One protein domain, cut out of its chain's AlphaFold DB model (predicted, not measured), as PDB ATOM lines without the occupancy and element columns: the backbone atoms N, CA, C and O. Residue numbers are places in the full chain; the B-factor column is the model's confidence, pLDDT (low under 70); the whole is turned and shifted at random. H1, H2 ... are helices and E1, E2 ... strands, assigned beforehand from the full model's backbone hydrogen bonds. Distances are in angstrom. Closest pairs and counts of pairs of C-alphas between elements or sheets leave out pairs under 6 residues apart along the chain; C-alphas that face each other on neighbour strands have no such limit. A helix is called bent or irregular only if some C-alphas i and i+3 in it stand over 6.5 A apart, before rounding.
ATOM      1  N   GLN A   3      29.305  42.686 -40.167       82.81
ATOM      2  CA  GLN A   3      28.097  43.501 -40.059       82.81
ATOM      3  C   GLN A   3      26.931  42.627 -39.571       82.81
ATOM      4  O   GLN A   3      26.463  41.777 -40.332       82.81
ATOM      5  N   PRO A   4      26.441  42.807 -38.327       82.88
ATOM      6  CA  PRO A   4      25.307  42.036 -37.834       82.88
ATOM      7  C   PRO A   4      24.034  42.414 -38.597       82.88
ATOM      8  O   PRO A   4      23.733  43.603 -38.777       82.88
ATOM      9  N   THR A   5      23.274  41.408 -39.017       88.25
ATOM     10  CA  THR A   5      21.956  41.591 -39.633       88.25
ATOM     11  C   THR A   5      20.895  41.894 -38.566       88.25
ATOM     12  O   THR A   5      21.113  41.601 -37.388       88.25
ATOM     13  N   PRO A   6      19.747  42.497 -38.932       91.31
ATOM     14  CA  PRO A   6      18.613  42.642 -38.019       91.31
ATOM     15  C   PRO A   6      18.179  41.309 -37.399       91.31
ATOM     16  O   PRO A   6      17.975  41.255 -36.197       91.31
ATOM     17  N   GLN A   7      18.163  40.234 -38.190       89.50
ATOM     18  CA  GLN A   7      17.781  38.893 -37.743       89.50
ATOM     19  C   GLN A   7      18.734  38.339 -36.682       89.50
ATOM     20  O   GLN A   7      18.299  37.706 -35.731       89.50
ATOM     21  N   LEU A   8      20.045  38.583 -36.819       91.56
ATOM     22  CA  LEU A   8      21.012  38.167 -35.802       91.56
ATOM     23  C   LEU A   8      20.835  38.958 -34.497       91.56
ATOM     24  O   LEU A   8      21.054  38.398 -33.429       91.56
ATOM     25  N   ARG A   9      20.454  40.241 -34.572       91.62
ATOM     26  CA  ARG A   9      20.168  41.057 -33.381       91.62
ATOM     27  C   ARG A   9      18.897  40.600 -32.673       91.62
ATOM     28  O   ARG A   9      18.951  40.357 -31.482       91.62
ATOM     29  N   GLU A  10      17.812  40.423 -33.419       92.38
ATOM     30  CA  GLU A  10      16.543  39.912 -32.891       92.38
ATOM     31  C   GLU A  10      16.736  38.548 -32.226       92.38
ATOM     32  O   GLU A  10      16.366  38.362 -31.073       92.38
ATOM     33  N   LEU A  11      17.446  37.636 -32.895       93.00
ATOM     34  CA  LEU A  11      17.760  36.339 -32.313       93.00
ATOM     35  C   LEU A  11      18.593  36.461 -31.032       93.00
ATOM     36  O   LEU A  11      18.357  35.709 -30.096       93.00
ATOM     37  N   PHE A  12      19.572  37.371 -30.984       92.69
ATOM     38  CA  PHE A  12      20.342  37.623 -29.766       92.69
ATOM     39  C   PHE A  12      19.439  38.101 -28.630       92.69
ATOM     40  O   PHE A  12      19.544  37.571 -27.529       92.69
ATOM     41  N   ASP A  13      18.539  39.044 -28.901       90.94
ATOM     42  CA  ASP A  13      17.609  39.573 -27.903       90.94
ATOM     43  C   ASP A  13      16.642  38.489 -27.386       90.94
ATOM     44  O   ASP A  13      16.309  38.485 -26.202       90.94
ATOM     45  N   ASP A  14      16.255  37.533 -28.239       90.38
ATOM     46  CA  ASP A  14      15.366  36.419 -27.881       90.38
ATOM     47  C   ASP A  14      16.028  35.360 -26.983       90.38
ATOM     48  O   ASP A  14      15.354  34.751 -26.148       90.38
ATOM     49  N   VAL A  15      17.327  35.096 -27.163       91.69
ATOM     50  CA  VAL A  15      18.028  34.009 -26.449       91.69
ATOM     51  C   VAL A  15      18.922  34.489 -25.309       91.69
ATOM     52  O   VAL A  15      19.306  33.692 -24.448       91.69
ATOM     53  N   ALA A  16      19.292  35.771 -25.300       90.62
ATOM     54  CA  ALA A  16      20.163  36.328 -24.279       90.62
ATOM     55  C   ALA A  16      19.498  36.260 -22.899       90.62
ATOM     56  O   ALA A  16      18.358  36.677 -22.693       90.62
ATOM     57  N   GLN A  17      20.249  35.772 -21.916       86.44
ATOM     58  CA  GLN A  17      19.806  35.792 -20.525       86.44
ATOM     59  C   GLN A  17      19.925  37.210 -19.933       86.44
ATOM     60  O   GLN A  17      20.741  38.011 -20.397       86.44
ATOM     61  N   PRO A  18      19.165  37.553 -18.874       86.56
ATOM     62  CA  PRO A  18      19.269  38.862 -18.231       86.56
ATOM     63  C   PRO A  18      20.712  39.217 -17.840       86.56
ATOM     64  O   PRO A  18      21.369  38.493 -17.095       86.56
ATOM     65  N   GLY A  19      21.209  40.353 -18.342       85.56
ATOM     66  CA  GLY A  19      22.580  40.821 -18.101       85.56
ATOM     67  C   GLY A  19      23.647  40.203 -19.014       85.56
ATOM     68  O   GLY A  19      24.822  40.555 -18.899       85.56
ATOM     69  N   GLN A  20      23.267  39.319 -19.939       85.88
ATOM     70  CA  GLN A  20      24.181  38.748 -20.916       85.88
ATOM     71  C   GLN A  20      24.515  39.763 -22.011       85.88
ATOM     72  O   GLN A  20      23.652  40.230 -22.746       85.88
ATOM     73  N   VAL A  21      25.802  40.089 -22.130       86.06
ATOM     74  CA  VAL A  21      26.316  41.061 -23.114       86.06
ATOM     75  C   VAL A  21      27.097  40.408 -24.255       86.06
ATOM     76  O   VAL A  21      27.548  41.090 -25.170       86.06
ATOM     77  N   SER A  22      27.302  39.089 -24.197       88.00
ATOM     78  CA  SER A  22      28.017  38.340 -25.230       88.00
ATOM     79  C   SER A  22      27.625  36.866 -25.237       88.00
ATOM     80  O   SER A  22      27.250  36.305 -24.204       88.00
ATOM     81  N   MET A  23      27.741  36.258 -26.413       90.62
ATOM     82  CA  MET A  23      27.441  34.856 -26.676       90.62
ATOM     83  C   MET A  23      28.422  34.309 -27.705       90.62
ATOM     84  O   MET A  23      28.980  35.061 -28.509       90.62
ATOM     85  N   PHE A  24      28.608  32.992 -27.708       92.38
ATOM     86  CA  PHE A  24      29.269  32.340 -28.827       92.38
ATOM     87  C   PHE A  24      28.315  32.304 -30.022       92.38
ATOM     88  O   PHE A  24      27.172  31.879 -29.881       92.38
ATOM     89  N   ALA A  25      28.797  32.708 -31.196       92.75
ATOM     90  CA  ALA A  25      28.041  32.644 -32.437       92.75
ATOM     91  C   ALA A  25      28.852  31.916 -33.509       92.75
ATOM     92  O   ALA A  25      29.988  32.292 -33.808       92.75
ATOM     93  N   GLU A  26      28.240  30.910 -34.122       92.19
ATOM     94  CA  GLU A  26      28.739  30.300 -35.347       92.19
ATOM     95  C   GLU A  26      27.874  30.773 -36.509       92.19
ATOM     96  O   GLU A  26      26.650  30.629 -36.492       92.19
ATOM     97  N   LEU A  27      28.506  31.395 -37.502       92.69
ATOM     98  CA  LEU A  27      27.824  32.136 -38.557       92.69
ATOM     99  C   LEU A  27      28.297  31.649 -39.924       92.69
ATOM    100  O   LEU A  27      29.497  31.532 -40.169       92.69
ATOM    101  N   ARG A  28      27.355  31.458 -40.847       91.19
ATOM    102  CA  ARG A  28      27.657  31.402 -42.277       91.19
ATOM    103  C   ARG A  28      27.677  32.826 -42.805       91.19
ATOM    104  O   ARG A  28      26.687  33.550 -42.682       91.19
ATOM    105  N   VAL A  29      28.800  33.223 -43.388       92.75
ATOM    106  CA  VAL A  29      29.013  34.573 -43.911       92.75
ATOM    107  C   VAL A  29      29.434  34.523 -45.371       92.75
ATOM    108  O   VAL A  29      30.071  33.569 -45.811       92.75
ATOM    109  N   THR A  30      29.107  35.573 -46.110       92.50
ATOM    110  CA  THR A  30      29.685  35.856 -47.428       92.50
ATOM    111  C   THR A  30      30.549  37.099 -47.332       92.50
ATOM    112  O   THR A  30      30.206  38.041 -46.611       92.50
ATOM    113  N   GLU A  31      31.648  37.123 -48.074       92.94
ATOM    114  CA  GLU A  31      32.452  38.329 -48.230       92.94
ATOM    115  C   GLU A  31      31.850  39.215 -49.328       92.94
ATOM    116  O   GLU A  31      31.480  38.729 -50.396       92.94
ATOM    117  N   ASN A  32      31.705  40.507 -49.046       90.75
ATOM    118  CA  ASN A  32      31.249  41.514 -49.995       90.75
ATOM    119  C   ASN A  32      32.030  42.812 -49.753       90.75
ATOM    120  O   ASN A  32      31.858  43.447 -48.710       90.75
ATOM    121  N   GLU A  33      32.900  43.190 -50.692       90.62
ATOM    122  CA  GLU A  33      33.730  44.405 -50.617       90.62
ATOM    123  C   GLU A  33      34.522  44.528 -49.294       90.62
ATOM    124  O   GLU A  33      34.495  45.565 -48.624       90.62
ATOM    125  N   GLY A  34      35.189  43.457 -48.846       89.00
ATOM    126  CA  GLY A  34      35.950  43.452 -47.588       89.00
ATOM    127  C   GLY A  34      35.092  43.438 -46.313       89.00
ATOM    128  O   GLY A  34      35.607  43.588 -45.193       89.00
ATOM    129  N   ARG A  35      33.770  43.263 -46.442       88.75
ATOM    130  CA  ARG A  35      32.836  43.089 -45.323       88.75
ATOM    131  C   ARG A  35      32.309  41.664 -45.270       88.75
ATOM    132  O   ARG A  35      31.982  41.073 -46.290       88.75
ATOM    133  N   TRP A  36      32.180  41.139 -44.055       92.75
ATOM    134  CA  TRP A  36      31.542  39.848 -43.812       92.75
ATOM    135  C   TRP A  36      30.064  40.087 -43.524       92.75
ATOM    136  O   TRP A  36      29.722  40.738 -42.531       92.75
ATOM    137  N   VAL A  37      29.204  39.583 -44.405       91.38
ATOM    138  CA  VAL A  37      27.746  39.689 -44.303       91.38
ATOM    139  C   VAL A  37      27.197  38.356 -43.822       91.38
ATOM    140  O   VAL A  37      27.466  37.321 -44.431       91.38
ATOM    141  N   VAL A  38      26.439  38.373 -42.725       93.25
ATOM    142  CA  VAL A  38      25.817  37.165 -42.168       93.25
ATOM    143  C   VAL A  38      24.696  36.694 -43.088       93.25
ATOM    144  O   VAL A  38      23.754  37.436 -43.343       93.25
ATOM    145  N   GLN A  39      24.805  35.454 -43.555       91.50
ATOM    146  CA  GLN A  39      23.770  34.770 -44.332       91.50
ATOM    147  C   GLN A  39      22.883  33.908 -43.437       91.50
ATOM    148  O   GLN A  39      21.679  33.822 -43.651       91.50
ATOM    149  N   GLN A  40      23.472  33.267 -42.423       92.00
ATOM    150  CA  GLN A  40      22.742  32.401 -41.503       92.00
ATOM    151  C   GLN A  40      23.475  32.293 -40.167       92.00
ATOM    152  O   GLN A  40      24.693  32.105 -40.133       92.00
ATOM    153  N   THR A  41      22.728  32.349 -39.072       94.25
ATOM    154  CA  THR A  41      23.224  31.977 -37.744       94.25
ATOM    155  C   THR A  41      23.084  30.472 -37.594       94.25
ATOM    156  O   THR A  41      21.968  29.975 -37.621       94.25
ATOM    157  N   GLN A  42      24.189  29.737 -37.475       93.56
ATOM    158  CA  GLN A  42      24.180  28.277 -37.332       93.56
ATOM    159  C   GLN A  42      23.860  27.869 -35.897       93.56
ATOM    160  O   GLN A  42      23.022  26.991 -35.668       93.56
ATOM    161  N   ARG A  43      24.546  28.527 -34.954       94.62
ATOM    162  CA  ARG A  43      24.425  28.344 -33.508       94.62
ATOM    163  C   ARG A  43      24.622  29.674 -32.799       94.62
ATOM    164  O   ARG A  43      25.493  30.454 -33.193       94.62
ATOM    165  N   LEU A  44      23.857  29.895 -31.740       94.50
ATOM    166  CA  LEU A  44      24.037  31.008 -30.818       94.50
ATOM    167  C   LEU A  44      23.919  30.454 -29.399       94.50
ATOM    168  O   LEU A  44      22.852  29.995 -29.002       94.50
ATOM    169  N   GLN A  45      25.035  30.425 -28.675       92.62
ATOM    170  CA  GLN A  45      25.156  29.685 -27.421       92.62
ATOM    171  C   GLN A  45      25.532  30.606 -26.260       92.62
ATOM    172  O   GLN A  45      26.504  31.370 -26.326       92.62
ATOM    173  N   THR A  46      24.742  30.522 -25.195       86.75
ATOM    174  CA  THR A  46      24.951  31.187 -23.906       86.75
ATOM    175  C   THR A  46      25.957  30.411 -23.060       86.75
ATOM    176  O   THR A  46      26.732  31.003 -22.309       86.75
ATOM    177  N   THR A  47      25.955  29.086 -23.215       75.75
ATOM    178  CA  THR A  47      26.764  28.128 -22.465       75.75
ATOM    179  C   THR A  47      27.401  27.110 -23.416       75.75
ATOM    180  O   THR A  47      27.083  27.040 -24.596       75.75
ATOM    181  N   GLY A  48      28.380  26.341 -22.937       78.38
ATOM    182  CA  GLY A  48      29.043  25.306 -23.733       78.38
ATOM    183  C   GLY A  48      30.472  25.648 -24.149       78.38
ATOM    184  O   GLY A  48      31.120  26.540 -23.605       78.38
ATOM    185  N   ARG A  49      31.015  24.857 -25.080       81.38
ATOM    186  CA  ARG A  49      32.455  24.875 -25.405       81.38
ATOM    187  C   ARG A  49      32.848  25.898 -26.475       81.38
ATOM    188  O   ARG A  49      34.044  26.098 -26.684       81.38
ATOM    189  N   GLY A  50      31.880  26.533 -27.144       85.12
ATOM    190  CA  GLY A  50      32.114  27.517 -28.206       85.12
ATOM    191  C   GLY A  50      33.164  27.047 -29.216       85.12
ATOM    192  O   GLY A  50      33.083  25.936 -29.735       85.12
ATOM    193  N   CYS A  51      34.219  27.839 -29.430       83.44
ATOM    194  CA  CYS A  51      35.313  27.516 -30.357       83.44
ATOM    195  C   CYS A  51      36.080  26.215 -30.039       83.44
ATOM    196  O   CYS A  51      36.758  25.687 -30.925       83.44
ATOM    197  N   MET A  52      36.017  25.712 -28.798       84.81
ATOM    198  CA  MET A  52      36.630  24.434 -28.407       84.81
ATOM    199  C   MET A  52      35.761  23.226 -28.777       84.81
ATOM    200  O   MET A  52      36.222  22.088 -28.679       84.81
ATOM    201  N   ASP A  53      34.511  23.439 -29.191       83.88
ATOM    202  CA  ASP A  53      33.677  22.366 -29.707       83.88
ATOM    203  C   ASP A  53      34.161  21.923 -31.093       83.88
ATOM    204  O   ASP A  53      33.997  22.618 -32.093       83.88
ATOM    205  N   ASN A  54      34.764  20.737 -31.155       83.06
ATOM    206  CA  ASN A  54      35.257  20.157 -32.403       83.06
ATOM    207  C   ASN A  54      34.211  19.299 -33.123       83.06
ATOM    208  O   ASN A  54      34.507  18.759 -34.186       83.06
ATOM    209  N   SER A  55      32.998  19.188 -32.581       81.12
ATOM    210  CA  SER A  55      31.926  18.386 -33.171       81.12
ATOM    211  C   SER A  55      31.601  18.842 -34.594       81.12
ATOM    212  O   SER A  55      31.659  18.052 -35.531       81.12
ATOM    213  N   ALA A  56      31.413  20.151 -34.786       78.69
ATOM    214  CA  ALA A  56      31.186  20.745 -36.102       78.69
ATOM    215  C   ALA A  56      32.367  20.556 -37.072       78.69
ATOM    216  O   ALA A  56      32.180  20.615 -38.279       78.69
ATOM    217  N   ARG A  57      33.593  20.304 -36.585       84.38
ATOM    218  CA  ARG A  57      34.731  20.008 -37.471       84.38
ATOM    219  C   ARG A  57      34.699  18.586 -38.012       84.38
ATOM    220  O   ARG A  57      35.264  18.370 -39.081       84.38
ATOM    221  N   ASN A  58      34.128  17.641 -37.271       87.81
ATOM    222  CA  ASN A  58      34.201  16.211 -37.580       87.81
ATOM    223  C   ASN A  58      32.889  15.647 -38.144       87.81
ATOM    224  O   ASN A  58      32.907  14.564 -38.726       87.81
ATOM    225  N   SER A  59      31.794  16.394 -38.014       93.44
ATOM    226  CA  SER A  59      30.460  16.015 -38.475       93.44
ATOM    227  C   SER A  59      29.940  17.037 -39.485       93.44
ATOM    228  O   SER A  59      30.065  18.242 -39.273       93.44
ATOM    229  N   GLN A  60      29.334  16.555 -40.568       95.19
ATOM    230  CA  GLN A  60      28.616  17.364 -41.553       95.19
ATOM    231  C   GLN A  60      27.264  17.828 -40.996       95.19
ATOM    232  O   GLN A  60      26.858  18.965 -41.222       95.19
ATOM    233  N   TRP A  61      26.596  16.970 -40.220       96.75
ATOM    234  CA  TRP A  61      25.338  17.286 -39.546       96.75
ATOM    235  C   TRP A  61      25.320  16.722 -38.135       96.75
ATOM    236  O   TRP A  61      25.907  15.678 -37.855       96.75
ATOM    237  N   VAL A  62      24.620  17.419 -37.252       96.94
ATOM    238  CA  VAL A  62      24.448  17.035 -35.860       96.94
ATOM    239  C   VAL A  62      22.987  17.215 -35.481       96.94
ATOM    240  O   VAL A  62      22.431  18.291 -35.685       96.94
ATOM    241  N   GLY A  63      22.392  16.194 -34.873       97.81
ATOM    242  CA  GLY A  63      21.141  16.306 -34.123       97.81
ATOM    243  C   GLY A  63      21.364  15.876 -32.680       97.81
ATOM    244  O   GLY A  63      22.144  14.960 -32.432       97.81
ATOM    245  N   PHE A  64      20.722  16.523 -31.715       97.31
ATOM    246  CA  PHE A  64      20.859  16.158 -30.309       97.31
ATOM    247  C   PHE A  64      19.693  16.670 -29.456       97.31
ATOM    248  O   PHE A  64      18.961  17.575 -29.852       97.31
ATOM    249  N   SER A  65      19.572  16.133 -28.248       96.88
ATOM    250  CA  SER A  65      18.790  16.704 -27.152       96.88
ATOM    251  C   SER A  65      19.518  16.476 -25.832       96.88
ATOM    252  O   SER A  65      20.239  15.486 -25.685       96.88
ATOM    253  N   HIS A  66      19.317  17.379 -24.873       93.88
ATOM    254  CA  HIS A  66      19.778  17.194 -23.497       93.88
ATOM    255  C   HIS A  66      18.807  16.339 -22.675       93.88
ATOM    256  O   HIS A  66      19.245  15.562 -21.835       93.88
ATOM    257  N   GLU A  67      17.499  16.443 -22.933       89.94
ATOM    258  CA  GLU A  67      16.463  15.742 -22.169       89.94
ATOM    259  C   GLU A  67      15.311  15.277 -23.091       89.94
ATOM    260  O   GLU A  67      14.560  16.108 -23.611       89.94
ATOM    261  N   PRO A  68      15.144  13.959 -23.331       91.69
ATOM    262  CA  PRO A  68      16.086  12.890 -22.984       91.69
ATOM    263  C   PRO A  68      17.418  13.054 -23.732       91.69
ATOM    264  O   PRO A  68      17.433  13.561 -24.853       91.69
ATOM    265  N   ALA A  69      18.518  12.602 -23.126       95.25
ATOM    266  CA  ALA A  69      19.852  12.750 -23.692       95.25
ATOM    267  C   ALA A  69      20.067  11.826 -24.901       95.25
ATOM    268  O   ALA A  69      20.051  10.594 -24.798       95.25
ATOM    269  N   TRP A  70      20.305  12.424 -26.064       97.06
ATOM    270  CA  TRP A  70      20.735  11.710 -27.262       97.06
ATOM    271  C   TRP A  70      21.501  12.643 -28.188       97.06
ATOM    272  O   TRP A  70      21.296  13.856 -28.197       97.06
ATOM    273  N   ARG A  71      22.379  12.071 -29.003       97.06
ATOM    274  CA  ARG A  71      23.118  12.784 -30.035       97.06
ATOM    275  C   ARG A  71      23.356  11.868 -31.221       97.06
ATOM    276  O   ARG A  71      23.664  10.693 -31.056       97.06
ATOM    277  N   VAL A  72      23.233  12.432 -32.409       97.19
ATOM    278  CA  VAL A  72      23.573  11.792 -33.667       97.19
ATOM    279  C   VAL A  72      24.526  12.696 -34.434       97.19
ATOM    280  O   VAL A  72      24.216  13.857 -34.699       97.19
ATOM    281  N   ASP A  73      25.675  12.139 -34.795       96.75
ATOM    282  CA  ASP A  73      26.679  12.760 -35.648       96.75
ATOM    283  C   ASP A  73      26.653  12.101 -37.028       96.75
ATOM    284  O   ASP A  73      26.800  10.884 -37.138       96.75
ATOM    285  N   ILE A  74      26.482  12.901 -38.079       96.69
ATOM    286  CA  ILE A  74      26.623  12.459 -39.467       96.69
ATOM    287  C   ILE A  74      27.994  12.892 -39.966       96.69
ATOM    288  O   ILE A  74      28.273  14.088 -40.056       96.69
ATOM    289  N   SER A  75      28.843  11.933 -40.317       94.00
ATOM    290  CA  SER A  75      30.155  12.171 -40.919       94.00
ATOM    291  C   SER A  75      30.314  11.374 -42.215       94.00
ATOM    292  O   SER A  75      29.446  10.595 -42.609       94.00
ATOM    293  N   ALA A  76      31.475  11.503 -42.861       89.81
ATOM    294  CA  ALA A  76      31.834  10.672 -44.009       89.81
ATOM    295  C   ALA A  76      31.859   9.160 -43.692       89.81
ATOM    296  O   ALA A  76      31.817   8.340 -44.605       89.81
ATOM    297  N   GLN A  77      31.937   8.775 -42.412       89.94
ATOM    298  CA  GLN A  77      31.882   7.376 -41.979       89.94
ATOM    299  C   GLN A  77      30.452   6.909 -41.653       89.94
ATOM    300  O   GLN A  77      30.271   5.773 -41.214       89.94
ATOM    301  N   GLY A  78      29.449   7.766 -41.854       93.31
ATOM    302  CA  GLY A  78      28.042   7.472 -41.621       93.31
ATOM    303  C   GLY A  78      27.478   8.130 -40.364       93.31
ATOM    304  O   GLY A  78      27.941   9.178 -39.918       93.31
ATOM    305  N   LEU A  79      26.436   7.508 -39.823       95.38
ATOM    306  CA  LEU A  79      25.684   7.964 -38.663       95.38
ATOM    307  C   LEU A  79      26.262   7.333 -37.395       95.38
ATOM    308  O   LEU A  79      26.343   6.110 -37.313       95.38
ATOM    309  N   THR A  80      26.616   8.147 -36.402       95.75
ATOM    310  CA  THR A  80      27.029   7.688 -35.065       95.75
ATOM    311  C   THR A  80      26.015   8.132 -34.016       95.75
ATOM    312  O   THR A  80      25.771   9.328 -33.870       95.75
ATOM    313  N   LEU A  81      25.443   7.183 -33.272       95.94
ATOM    314  CA  LEU A  81      24.531   7.433 -32.158       95.94
ATOM    315  C   LEU A  81      25.304   7.486 -30.837       95.94
ATOM    316  O   LEU A  81      26.083   6.593 -30.522       95.94
ATOM    317  N   THR A  82      25.046   8.509 -30.032       96.38
ATOM    318  CA  THR A  82      25.479   8.605 -28.636       96.38
ATOM    319  C   THR A  82      24.246   8.763 -27.754       96.38
ATOM    320  O   THR A  82      23.419   9.649 -27.969       96.38
ATOM    321  N   THR A  83      24.112   7.889 -26.767       95.31
ATOM    322  CA  THR A  83      22.999   7.857 -25.811       95.31
ATOM    323  C   THR A  83      23.503   7.342 -24.457       95.31
ATOM    324  O   THR A  83      24.698   7.080 -24.301       95.31
ATOM    325  N   GLU A  84      22.627   7.238 -23.466       92.94
ATOM    326  CA  GLU A  84      22.961   6.750 -22.122       92.94
ATOM    327  C   GLU A  84      22.842   5.224 -21.989       92.94
ATOM    328  O   GLU A  84      23.327   4.648 -21.018       92.94
ATOM    329  N   ASP A  85      22.206   4.559 -22.955       92.19
ATOM    330  CA  ASP A  85      22.036   3.107 -22.960       92.19
ATOM    331  C   ASP A  85      23.151   2.354 -23.715       92.19
ATOM    332  O   ASP A  85      24.146   2.925 -24.166       92.19
ATOM    333  N   ALA A  86      22.990   1.033 -23.824       87.50
ATOM    334  CA  ALA A  86      23.980   0.127 -24.398       87.50
ATOM    335  C   ALA A  86      24.249   0.337 -25.901       87.50
ATOM    336  O   ALA A  86      25.278  -0.122 -26.389       87.50
ATOM    337  N   GLU A  87      23.370   1.032 -26.630       88.31
ATOM    338  CA  GLU A  87      23.554   1.322 -28.060       88.31
ATOM    339  C   GLU A  87      24.447   2.552 -28.298       88.31
ATOM    340  O   GLU A  87      24.683   2.951 -29.440       88.31
ATOM    341  N   SER A  88      24.946   3.191 -27.237       93.81
ATOM    342  CA  SER A  88      25.863   4.322 -27.358       93.81
ATOM    343  C   SER A  88      27.152   3.932 -28.088       93.81
ATOM    344  O   SER A  88      27.763   2.901 -27.814       93.81
ATOM    345  N   GLY A  89      27.577   4.767 -29.036       92.50
ATOM    346  CA  GLY A  89      28.706   4.501 -29.927       92.50
ATOM    347  C   GLY A  89      28.340   3.683 -31.167       92.50
ATOM    348  O   GLY A  89      29.213   3.419 -31.995       92.50
ATOM    349  N   ARG A  90      27.070   3.293 -31.335       92.19
ATOM    350  CA  ARG A  90      26.615   2.588 -32.531       92.19
ATOM    351  C   ARG A  90      26.835   3.441 -33.774       92.19
ATOM    352  O   ARG A  90      26.347   4.565 -33.865       92.19
ATOM    353  N   GLN A  91      27.530   2.863 -34.746       94.44
ATOM    354  CA  GLN A  91      27.860   3.505 -36.008       94.44
ATOM    355  C   GLN A  91      27.304   2.696 -37.180       94.44
ATOM    356  O   GLN A  91      27.498   1.483 -37.252       94.44
ATOM    357  N   LEU A  92      26.625   3.371 -38.103       94.25
ATOM    358  CA  LEU A  92      25.990   2.761 -39.266       94.25
ATOM    359  C   LEU A  92      26.353   3.533 -40.531       94.25
ATOM    360  O   LEU A  92      26.360   4.765 -40.540       94.25
ATOM    361  N   ALA A  93      26.566   2.815 -41.634       94.50
ATOM    362  CA  ALA A  93      26.478   3.440 -42.950       94.50
ATOM    363  C   ALA A  93      25.088   4.075 -43.107       94.50
ATOM    364  O   ALA A  93      24.106   3.550 -42.576       94.50
ATOM    365  N   THR A  94      24.996   5.198 -43.818       94.44
ATOM    366  CA  THR A  94      23.752   5.967 -43.902       94.44
ATOM    367  C   THR A  94      23.330   6.242 -45.338       94.44
ATOM    368  O   THR A  94      24.167   6.451 -46.214       94.44
ATOM    369  N   ILE A  95      22.018   6.231 -45.564       95.12
ATOM    370  CA  ILE A  95      21.379   6.787 -46.754       95.12
ATOM    371  C   ILE A  95      20.948   8.207 -46.400       95.12
ATOM    372  O   ILE A  95      20.289   8.409 -45.380       95.12
ATOM    373  N   HIS A  96      21.319   9.166 -47.246       96.00
ATOM    374  CA  HIS A  96      20.965  10.573 -47.106       96.00
ATOM    375  C   HIS A  96      19.980  10.979 -48.202       96.00
ATOM    376  O   HIS A  96      20.241  10.775 -49.388       96.00
ATOM    377  N   GLU A  97      18.862  11.568 -47.791       96.50
ATOM    378  CA  GLU A  97      17.861  12.159 -48.671       96.50
ATOM    379  C   GLU A  97      17.622  13.618 -48.267       96.50
ATOM    380  O   GLU A  97      17.469  13.938 -47.086       96.50
ATOM    381  N   GLN A  98      17.568  14.506 -49.257       97.19
ATOM    382  CA  GLN A  98      17.125  15.883 -49.073       97.19
ATOM    383  C   GLN A  98      15.721  16.036 -49.656       97.19
ATOM    384  O   GLN A  98      15.485  15.731 -50.826       97.19
ATOM    385  N   LEU A  99      14.794  16.529 -48.841       97.38
ATOM    386  CA  LEU A  99      13.417  16.774 -49.249       97.38
ATOM    387  C   LEU A  99      13.264  18.159 -49.908       97.38
ATOM    388  O   LEU A  99      14.087  19.050 -49.678       97.38
ATOM    389  N   PRO A 100      12.203  18.383 -50.713       96.44
ATOM    390  CA  PRO A 100      11.975  19.665 -51.388       96.44
ATOM    391  C   PRO A 100      11.818  20.873 -50.453       96.44
ATOM    392  O   PRO A 100      12.070  22.000 -50.867       96.44
ATOM    393  N   ASP A 101      11.404  20.651 -49.204       94.19
ATOM    394  CA  ASP A 101      11.296  21.682 -48.162       94.19
ATOM    395  C   ASP A 101      12.640  21.993 -47.472       94.19
ATOM    396  O   ASP A 101      12.708  22.828 -46.571       94.19
ATOM    397  N   GLY A 102      13.721  21.337 -47.904       95.38
ATOM    398  CA  GLY A 102      15.067  21.497 -47.370       95.38
ATOM    399  C   GLY A 102      15.386  20.590 -46.183       95.38
ATOM    400  O   GLY A 102      16.530  20.618 -45.717       95.38
ATOM    401  N   ALA A 103      14.434  19.779 -45.709       98.00
ATOM    402  CA  ALA A 103      14.701  18.821 -44.647       98.00
ATOM    403  C   ALA A 103      15.735  17.775 -45.090       98.00
ATOM    404  O   ALA A 103      15.733  17.316 -46.235       98.00
ATOM    405  N   GLN A 104      16.620  17.403 -44.169       97.88
ATOM    406  CA  GLN A 104      17.621  16.359 -44.367       97.88
ATOM    407  C   GLN A 104      17.190  15.111 -43.604       97.88
ATOM    408  O   GLN A 104      16.870  15.196 -42.415       97.88
ATOM    409  N   VAL A 105      17.201  13.962 -44.270       97.69
ATOM    410  CA  VAL A 105      16.850  12.668 -43.683       97.69
ATOM    411  C   VAL A 105      18.039  11.730 -43.815       97.69
ATOM    412  O   VAL A 105      18.544  11.507 -44.914       97.69
ATOM    413  N   PHE A 106      18.479  11.175 -42.690       97.19
ATOM    414  CA  PHE A 106      19.561  10.201 -42.615       97.19
ATOM    415  C   PHE A 106      19.023   8.908 -42.023       97.19
ATOM    416  O   PHE A 106      18.541   8.906 -40.893       97.19
ATOM    417  N   ARG A 107      19.118   7.804 -42.761       95.69
ATOM    418  CA  ARG A 107      18.650   6.480 -42.324       95.69
ATOM    419  C   ARG A 107      19.819   5.510 -42.224       95.69
ATOM    420  O   ARG A 107      20.681   5.512 -43.102       95.69
ATOM    421  N   GLY A 108      19.852   4.680 -41.182       94.25
ATOM    422  CA  GLY A 108      20.818   3.586 -41.062       94.25
ATOM    423  C   GLY A 108      20.620   2.508 -42.138       94.25
ATOM    424  O   GLY A 108      19.505   2.074 -42.420       94.25
ATOM    425  N   VAL A 109      21.703   2.048 -42.766       91.56
ATOM    426  CA  VAL A 109      21.651   0.926 -43.717       91.56
ATOM    427  C   VAL A 109      21.492  -0.389 -42.957       91.56
ATOM    428  O   VAL A 109      22.183  -0.627 -41.972       91.56
ATOM    429  N   HIS A 110      20.594  -1.253 -43.441       81.69
ATOM    430  CA  HIS A 110      20.254  -2.557 -42.841       81.69
ATOM    431  C   HIS A 110      19.723  -2.485 -41.399       81.69
ATOM    432  O   HIS A 110      19.548  -3.517 -40.756       81.69
ATOM    433  N   ASP A 111      19.402  -1.284 -40.929       73.81
ATOM    434  CA  ASP A 111      18.737  -1.027 -39.665       73.81
ATOM    435  C   ASP A 111      17.605  -0.027 -39.895       73.81
ATOM    436  O   ASP A 111      17.826   1.176 -40.023       73.81
ATOM    437  N   GLN A 112      16.377  -0.534 -39.965       67.38
ATOM    438  CA  GLN A 112      15.193   0.308 -40.148       67.38
ATOM    439  C   GLN A 112      14.771   1.026 -38.854       67.38
ATOM    440  O   GLN A 112      13.790   1.766 -38.866       67.38
ATOM    441  N   GLY A 113      15.477   0.797 -37.743       84.88
ATOM    442  CA  GLY A 113      15.144   1.361 -36.443       84.88
ATOM    443  C   GLY A 113      15.653   2.780 -36.218       84.88
ATOM    444  O   GLY A 113      15.083   3.450 -35.363       84.88
ATOM    445  N   LEU A 114      16.675   3.248 -36.953       94.06
ATOM    446  CA  LEU A 114      17.381   4.498 -36.649       94.06
ATOM    447  C   LEU A 114      17.365   5.499 -37.814       94.06
ATOM    448  O   LEU A 114      17.987   5.280 -38.859       94.06
ATOM    449  N   GLU A 115      16.703   6.637 -37.598       96.25
ATOM    450  CA  GLU A 115      16.681   7.755 -38.546       96.25
ATOM    451  C   GLU A 115      16.857   9.102 -37.846       96.25
ATOM    452  O   GLU A 115      16.245   9.362 -36.811       96.25
ATOM    453  N   LEU A 116      17.628   9.997 -38.456       98.00
ATOM    454  CA  LEU A 116      17.712  11.396 -38.062       98.00
ATOM    455  C   LEU A 116      17.031  12.270 -39.113       98.00
ATOM    456  O   LEU A 116      17.410  12.264 -40.281       98.00
ATOM    457  N   TRP A 117      16.080  13.076 -38.660       98.38
ATOM    458  CA  TRP A 117      15.415  14.107 -39.443       98.38
ATOM    459  C   TRP A 117      15.862  15.481 -38.953       98.38
ATOM    460  O   TRP A 117      15.792  15.755 -37.752       98.38
ATOM    461  N   LEU A 118      16.293  16.349 -39.866       98.62
ATOM    462  CA  LEU A 118      16.679  17.731 -39.585       98.62
ATOM    463  C   LEU A 118      15.846  18.688 -40.433       98.62
ATOM    464  O   LEU A 118      15.888  18.618 -41.660       98.62
ATOM    465  N   TYR A 119      15.124  19.604 -39.789       98.44
ATOM    466  CA  TYR A 119      14.248  20.567 -40.457       98.44
ATOM    467  C   TYR A 119      14.799  21.995 -40.329       98.44
ATOM    468  O   TYR A 119      15.196  22.387 -39.227       98.44
ATOM    469  N   PRO A 120      14.774  22.810 -41.402       97.19
ATOM    470  CA  PRO A 120      15.322  24.170 -41.413       97.19
ATOM    471  C   PRO A 120      14.390  25.200 -40.746       97.19
ATOM    472  O   PRO A 120      14.047  26.222 -41.336       97.19
ATOM    473  N   THR A 121      13.944  24.929 -39.518       95.69
ATOM    474  CA  THR A 121      12.918  25.725 -38.817       95.69
ATOM    475  C   THR A 121      13.424  26.464 -37.577       95.69
ATOM    476  O   THR A 121      12.616  27.060 -36.872       95.69
ATOM    477  N   GLY A 122      14.728  26.431 -37.280       96.38
ATOM    478  CA  GLY A 122      15.259  26.929 -36.009       96.38
ATOM    479  C   GLY A 122      14.823  26.086 -34.802       96.38
ATOM    480  O   GLY A 122      13.807  25.386 -34.822       96.38
ATOM    481  N   CYS A 123      15.619  26.125 -33.740       97.44
ATOM    482  CA  CYS A 123      15.376  25.405 -32.500       97.44
ATOM    483  C   CYS A 123      16.057  26.125 -31.339       97.44
ATOM    484  O   CYS A 123      17.251  26.402 -31.402       97.44
ATOM    485  N   ILE A 124      15.295  26.407 -30.283       95.25
ATOM    486  CA  ILE A 124      15.836  26.838 -28.993       95.25
ATOM    487  C   ILE A 124      15.832  25.613 -28.086       95.25
ATOM    488  O   ILE A 124      14.776  25.027 -27.821       95.25
ATOM    489  N   ASP A 125      17.017  25.207 -27.645       93.44
ATOM    490  CA  ASP A 125      17.184  24.110 -26.707       93.44
ATOM    491  C   ASP A 125      16.582  24.510 -25.356       93.44
ATOM    492  O   ASP A 125      16.941  25.525 -24.765       93.44
ATOM    493  N   ARG A 126      15.628  23.720 -24.865       88.75
ATOM    494  CA  ARG A 126      14.851  24.077 -23.667       88.75
ATOM    495  C   ARG A 126      15.662  24.022 -22.377       88.75
ATOM    496  O   ARG A 126      15.274  24.671 -21.412       88.75
ATOM    497  N   SER A 127      16.732  23.234 -22.352       90.69
ATOM    498  CA  SER A 127      17.561  23.030 -21.166       90.69
ATOM    499  C   SER A 127      18.601  24.138 -21.012       90.69
ATOM    500  O   SER A 127      18.952  24.500 -19.894       90.69
ATOM    501  N   THR A 128      19.082  24.693 -22.126       90.00
ATOM    502  CA  THR A 128      20.178  25.677 -22.153       90.00
ATOM    503  C   THR A 128      19.746  27.075 -22.589       90.00
ATOM    504  O   THR A 128      20.421  28.046 -22.264       90.00
ATOM    505  N   GLY A 129      18.633  27.201 -23.316       91.94
ATOM    506  CA  GLY A 129      18.227  28.441 -23.980       91.94
ATOM    507  C   GLY A 129      19.026  28.750 -25.251       91.94
ATOM    508  O   GLY A 129      18.809  29.789 -25.868       91.94
ATOM    509  N   ASP A 130      19.933  27.864 -25.665       93.88
ATOM    510  CA  ASP A 130      20.778  28.067 -26.838       93.88
ATOM    511  C   ASP A 130      19.998  27.860 -28.137       93.88
ATOM    512  O   ASP A 130      19.173  26.949 -28.255       93.88
ATOM    513  N   TYR A 131      20.313  28.660 -29.153       95.94
ATOM    514  CA  TYR A 131      19.726  28.520 -30.478       95.94
ATOM    515  C   TYR A 131      20.593  27.693 -31.424       95.94
ATOM    516  O   TYR A 131      21.817  27.845 -31.500       95.94
ATOM    517  N   TYR A 132      19.904  26.906 -32.243       96.69
ATOM    518  CA  TYR A 132      20.431  26.153 -33.365       96.69
ATOM    519  C   TYR A 132      19.492  26.320 -34.562       96.69
ATOM    520  O   TYR A 132      18.274  26.368 -34.408       96.69
ATOM    521  N   HIS A 133      20.026  26.400 -35.775       96.88
ATOM    522  CA  HIS A 133      19.193  26.692 -36.949       96.88
ATOM    523  C   HIS A 133      18.323  25.526 -37.447       96.88
ATOM    524  O   HIS A 133      17.457  25.750 -38.294       96.88
ATOM    525  N   LEU A 134      18.514  24.306 -36.929       98.31
ATOM    526  CA  LEU A 134      17.682  23.151 -37.269       98.31
ATOM    527  C   LEU A 134      16.924  22.658 -36.043       98.31
ATOM    528  O   LEU A 134      17.475  22.579 -34.943       98.31
ATOM    529  N   SER A 135      15.681  22.238 -36.259       98.50
ATOM    530  CA  SER A 135      15.022  21.311 -35.342       98.50
ATOM    531  C   SER A 135      15.347  19.879 -35.759       98.50
ATOM    532  O   SER A 135      15.515  19.590 -36.944       98.50
ATOM    533  N   ALA A 136      15.468  18.985 -34.783       98.56
ATOM    534  CA  ALA A 136      15.839  17.600 -35.014       98.56
ATOM    535  C   ALA A 136      14.770  16.643 -34.479       98.56
ATOM    536  O   ALA A 136      14.161  16.872 -33.430       98.56
ATOM    537  N   THR A 137      14.549  15.546 -35.199       98.38
ATOM    538  CA  THR A 137      13.772  14.398 -34.725       98.38
ATOM    539  C   THR A 137      14.569  13.125 -34.954       98.38
ATOM    540  O   THR A 137      14.889  12.783 -36.089       98.38
ATOM    541  N   LEU A 138      14.871  12.418 -33.871       97.81
ATOM    542  CA  LEU A 138      15.426  11.076 -33.907       97.81
ATOM    543  C   LEU A 138      14.272  10.070 -33.873       97.81
ATOM    544  O   LEU A 138      13.496  10.030 -32.915       97.81
ATOM    545  N   MET A 139      14.164   9.271 -34.928       96.25
ATOM    546  CA  MET A 139      13.364   8.055 -34.943       96.25
ATOM    547  C   MET A 139      14.245   6.923 -34.427       96.25
ATOM    548  O   MET A 139      15.285   6.643 -35.023       96.25
ATOM    549  N   ARG A 140      13.848   6.292 -33.323       92.56
ATOM    550  CA  ARG A 140      14.562   5.147 -32.753       92.56
ATOM    551  C   ARG A 140      13.578   4.098 -32.267       92.56
ATOM    552  O   ARG A 140      12.788   4.388 -31.374       92.56
ATOM    553  N   ASP A 141      13.594   2.911 -32.866       87.19
ATOM    554  CA  ASP A 141      12.741   1.775 -32.480       87.19
ATOM    555  C   ASP A 141      11.246   2.152 -32.383       87.19
ATOM    556  O   ASP A 141      10.519   1.772 -31.465       87.19
ATOM    557  N   GLY A 142      10.781   2.977 -33.328       87.56
ATOM    558  CA  GLY A 142       9.408   3.493 -33.376       87.56
ATOM    559  C   GLY A 142       9.122   4.684 -32.448       87.56
ATOM    560  O   GLY A 142       8.047   5.284 -32.544       87.56
ATOM    561  N   GLN A 143      10.066   5.078 -31.594       93.62
ATOM    562  CA  GLN A 143       9.969   6.280 -30.769       93.62
ATOM    563  C   GLN A 143      10.420   7.524 -31.532       93.62
ATOM    564  O   GLN A 143      11.316   7.479 -32.371       93.62
ATOM    565  N   ARG A 144       9.782   8.653 -31.210       96.50
ATOM    566  CA  ARG A 144      10.094   9.981 -31.742       96.50
ATOM    567  C   ARG A 144      10.687  10.848 -30.648       96.50
ATOM    568  O   ARG A 144       9.962  11.263 -29.744       96.50
ATOM    569  N   LEU A 145      11.973  11.155 -30.758       96.94
ATOM    570  CA  LEU A 145      12.693  11.996 -29.809       96.94
ATOM    571  C   LEU A 145      13.008  13.336 -30.469       96.94
ATOM    572  O   LEU A 145      13.639  13.393 -31.521       96.94
ATOM    573  N   ARG A 146      12.522  14.425 -29.872       97.50
ATOM    574  CA  ARG A 146      12.747  15.783 -30.380       97.50
ATOM    575  C   ARG A 146      14.053  16.345 -29.842       97.50
ATOM    576  O   ARG A 146      14.479  15.971 -28.753       97.50
ATOM    577  N   GLY A 147      14.641  17.255 -30.602       98.06
ATOM    578  CA  GLY A 147      15.879  17.926 -30.248       98.06
ATOM    579  C   GLY A 147      16.180  19.093 -31.179       98.06
ATOM    580  O   GLY A 147      15.341  19.499 -31.988       98.06
ATOM    581  N   CYS A 148      17.397  19.607 -31.075       98.12
ATOM    582  CA  CYS A 148      17.937  20.630 -31.955       98.12
ATOM    583  C   CYS A 148      19.042  20.045 -32.834       98.12
ATOM    584  O   CYS A 148      19.571  18.964 -32.575       98.12
ATOM    585  N   GLY A 149      19.398  20.753 -33.898       97.31
ATOM    586  CA  GLY A 149      20.462  20.321 -34.784       97.31
ATOM    587  C   GLY A 149      21.166  21.469 -35.475       97.31
ATOM    588  O   GLY A 149      20.685  22.600 -35.530       97.31
ATOM    589  N   TYR A 150      22.338  21.164 -36.007       96.19
ATOM    590  CA  TYR A 150      23.130  22.105 -36.773       96.19
ATOM    591  C   TYR A 150      23.943  21.381 -37.844       96.19
ATOM    592  O   TYR A 150      24.183  20.176 -37.784       96.19
ATOM    593  N   GLN A 151      24.364  22.150 -38.832       95.25
ATOM    594  CA  GLN A 151      25.230  21.760 -39.916       95.25
ATOM    595  C   GLN A 151      26.643  22.108 -39.461       95.25
ATOM    596  O   GLN A 151      26.891  23.212 -38.970       95.25
ATOM    597  N   GLY A 152      27.546  21.143 -39.557       91.44
ATOM    598  CA  GLY A 152      28.963  21.357 -39.317       91.44
ATOM    599  C   GLY A 152      29.700  21.656 -40.619       91.44
ATOM    600  O   GLY A 152      29.171  22.288 -41.534       91.44
TER     601      GLY A 152
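This is residues 3 to 152 of the 155 residues of an uncharacterized protein of Pseudomonas bauzanensis (UniProt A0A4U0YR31). One eight-stranded sheet curls back on itself like part of a barrel, its leaf E5 E4 E3 face to face with its leaf E9 E8 E7 E6 and E10 as the hinge. Beside this larger lobe is a smaller one, a bent hairpin of E1 and E2 with H1 packed on E2. The 150 printed residues, mostly strand by class, hold two named helices and ten named strands, in the order H1 E1 E2 H2 E3 E4 E5 E6 E7 E8 E9 E10. The large sheet runs E5 E4 E3 E10 E9 E8 E7 E6, all antiparallel, and E1 and E2 are antiparallel too. The whole is compact, with a radius of gyration of the C-alphas of 16.1 A and spans of 48 by 35 by 28 A.

In the large sheet, E3 is residues 61 to 66, E4 69 to 75, 20.1 A long, E5 78 to 83, E6 94 to 98, E7 104 to 108, E8 114 to 119, E9 134 to 140, 18.8 A long, and E10 143 to 151, 23.6 A long. E10 ends at C-alpha 151, (25.230, 21.760, -39.916). H1, residues 6 to 15, begins at C-alpha 6, (18.613, 42.642, -38.019), and is 14.4 A long. E1 is residues 24 to 32, 23.2 A long, E2 is 35 to 45, 23.6 A long, and H2 is 55 to 58.

The large sheet is a folded sheet, one sheet bent back into two facing leaves, and E10 bends by 61 degrees at residue 148. E3 E4 E5 and E6 E7 E8 E9 E10 are meanders, each strand the antiparallel neighbour of the one before. E3 and E10 have N 62 and O 150 within hydrogen-bond range, 2.8 A; E9 and E8 have N 137 and O 117, 2.8 A. Across the fold, the closest C-alphas of E3 and E9 are those of Gly 63 and Ala 136, 5.5 A. Those of the edge strands E5 and E6 are Gly 78 and Thr 94, 5.1 A. H2 is on this sheet at a height of 7.6 A, only just over E3, on which 3 of its 4 C-alphas fall. In the hairpin E1 and E2, N 28 and O 40 are 2.8 A apart; E1 bends by 59 degrees at residue 28 and E2 by 80 degrees at residue 40. The closest C-alphas of H1 and E2 are Leu 8 and Thr 41, 6.9 A; those of E2 and E10 are Gln 42 and Tyr 150, 6.3 A. H1 and E10 are apart. In H1 every O i to N i+4 pair is within hydrogen-bond range; H2 is too short for such a pair.

The C-alphas farthest apart are those of Glu 33 and Ala 86, 52.4 A. The printed part has no cut. The one long link is E8 to E9, 14 residues, in which 131 to 132 pair antiparallel with 123 to 124 and with 43 to 44 of E2. The mean pLDDT of the printed part is 92.2; residue 112 is under 70.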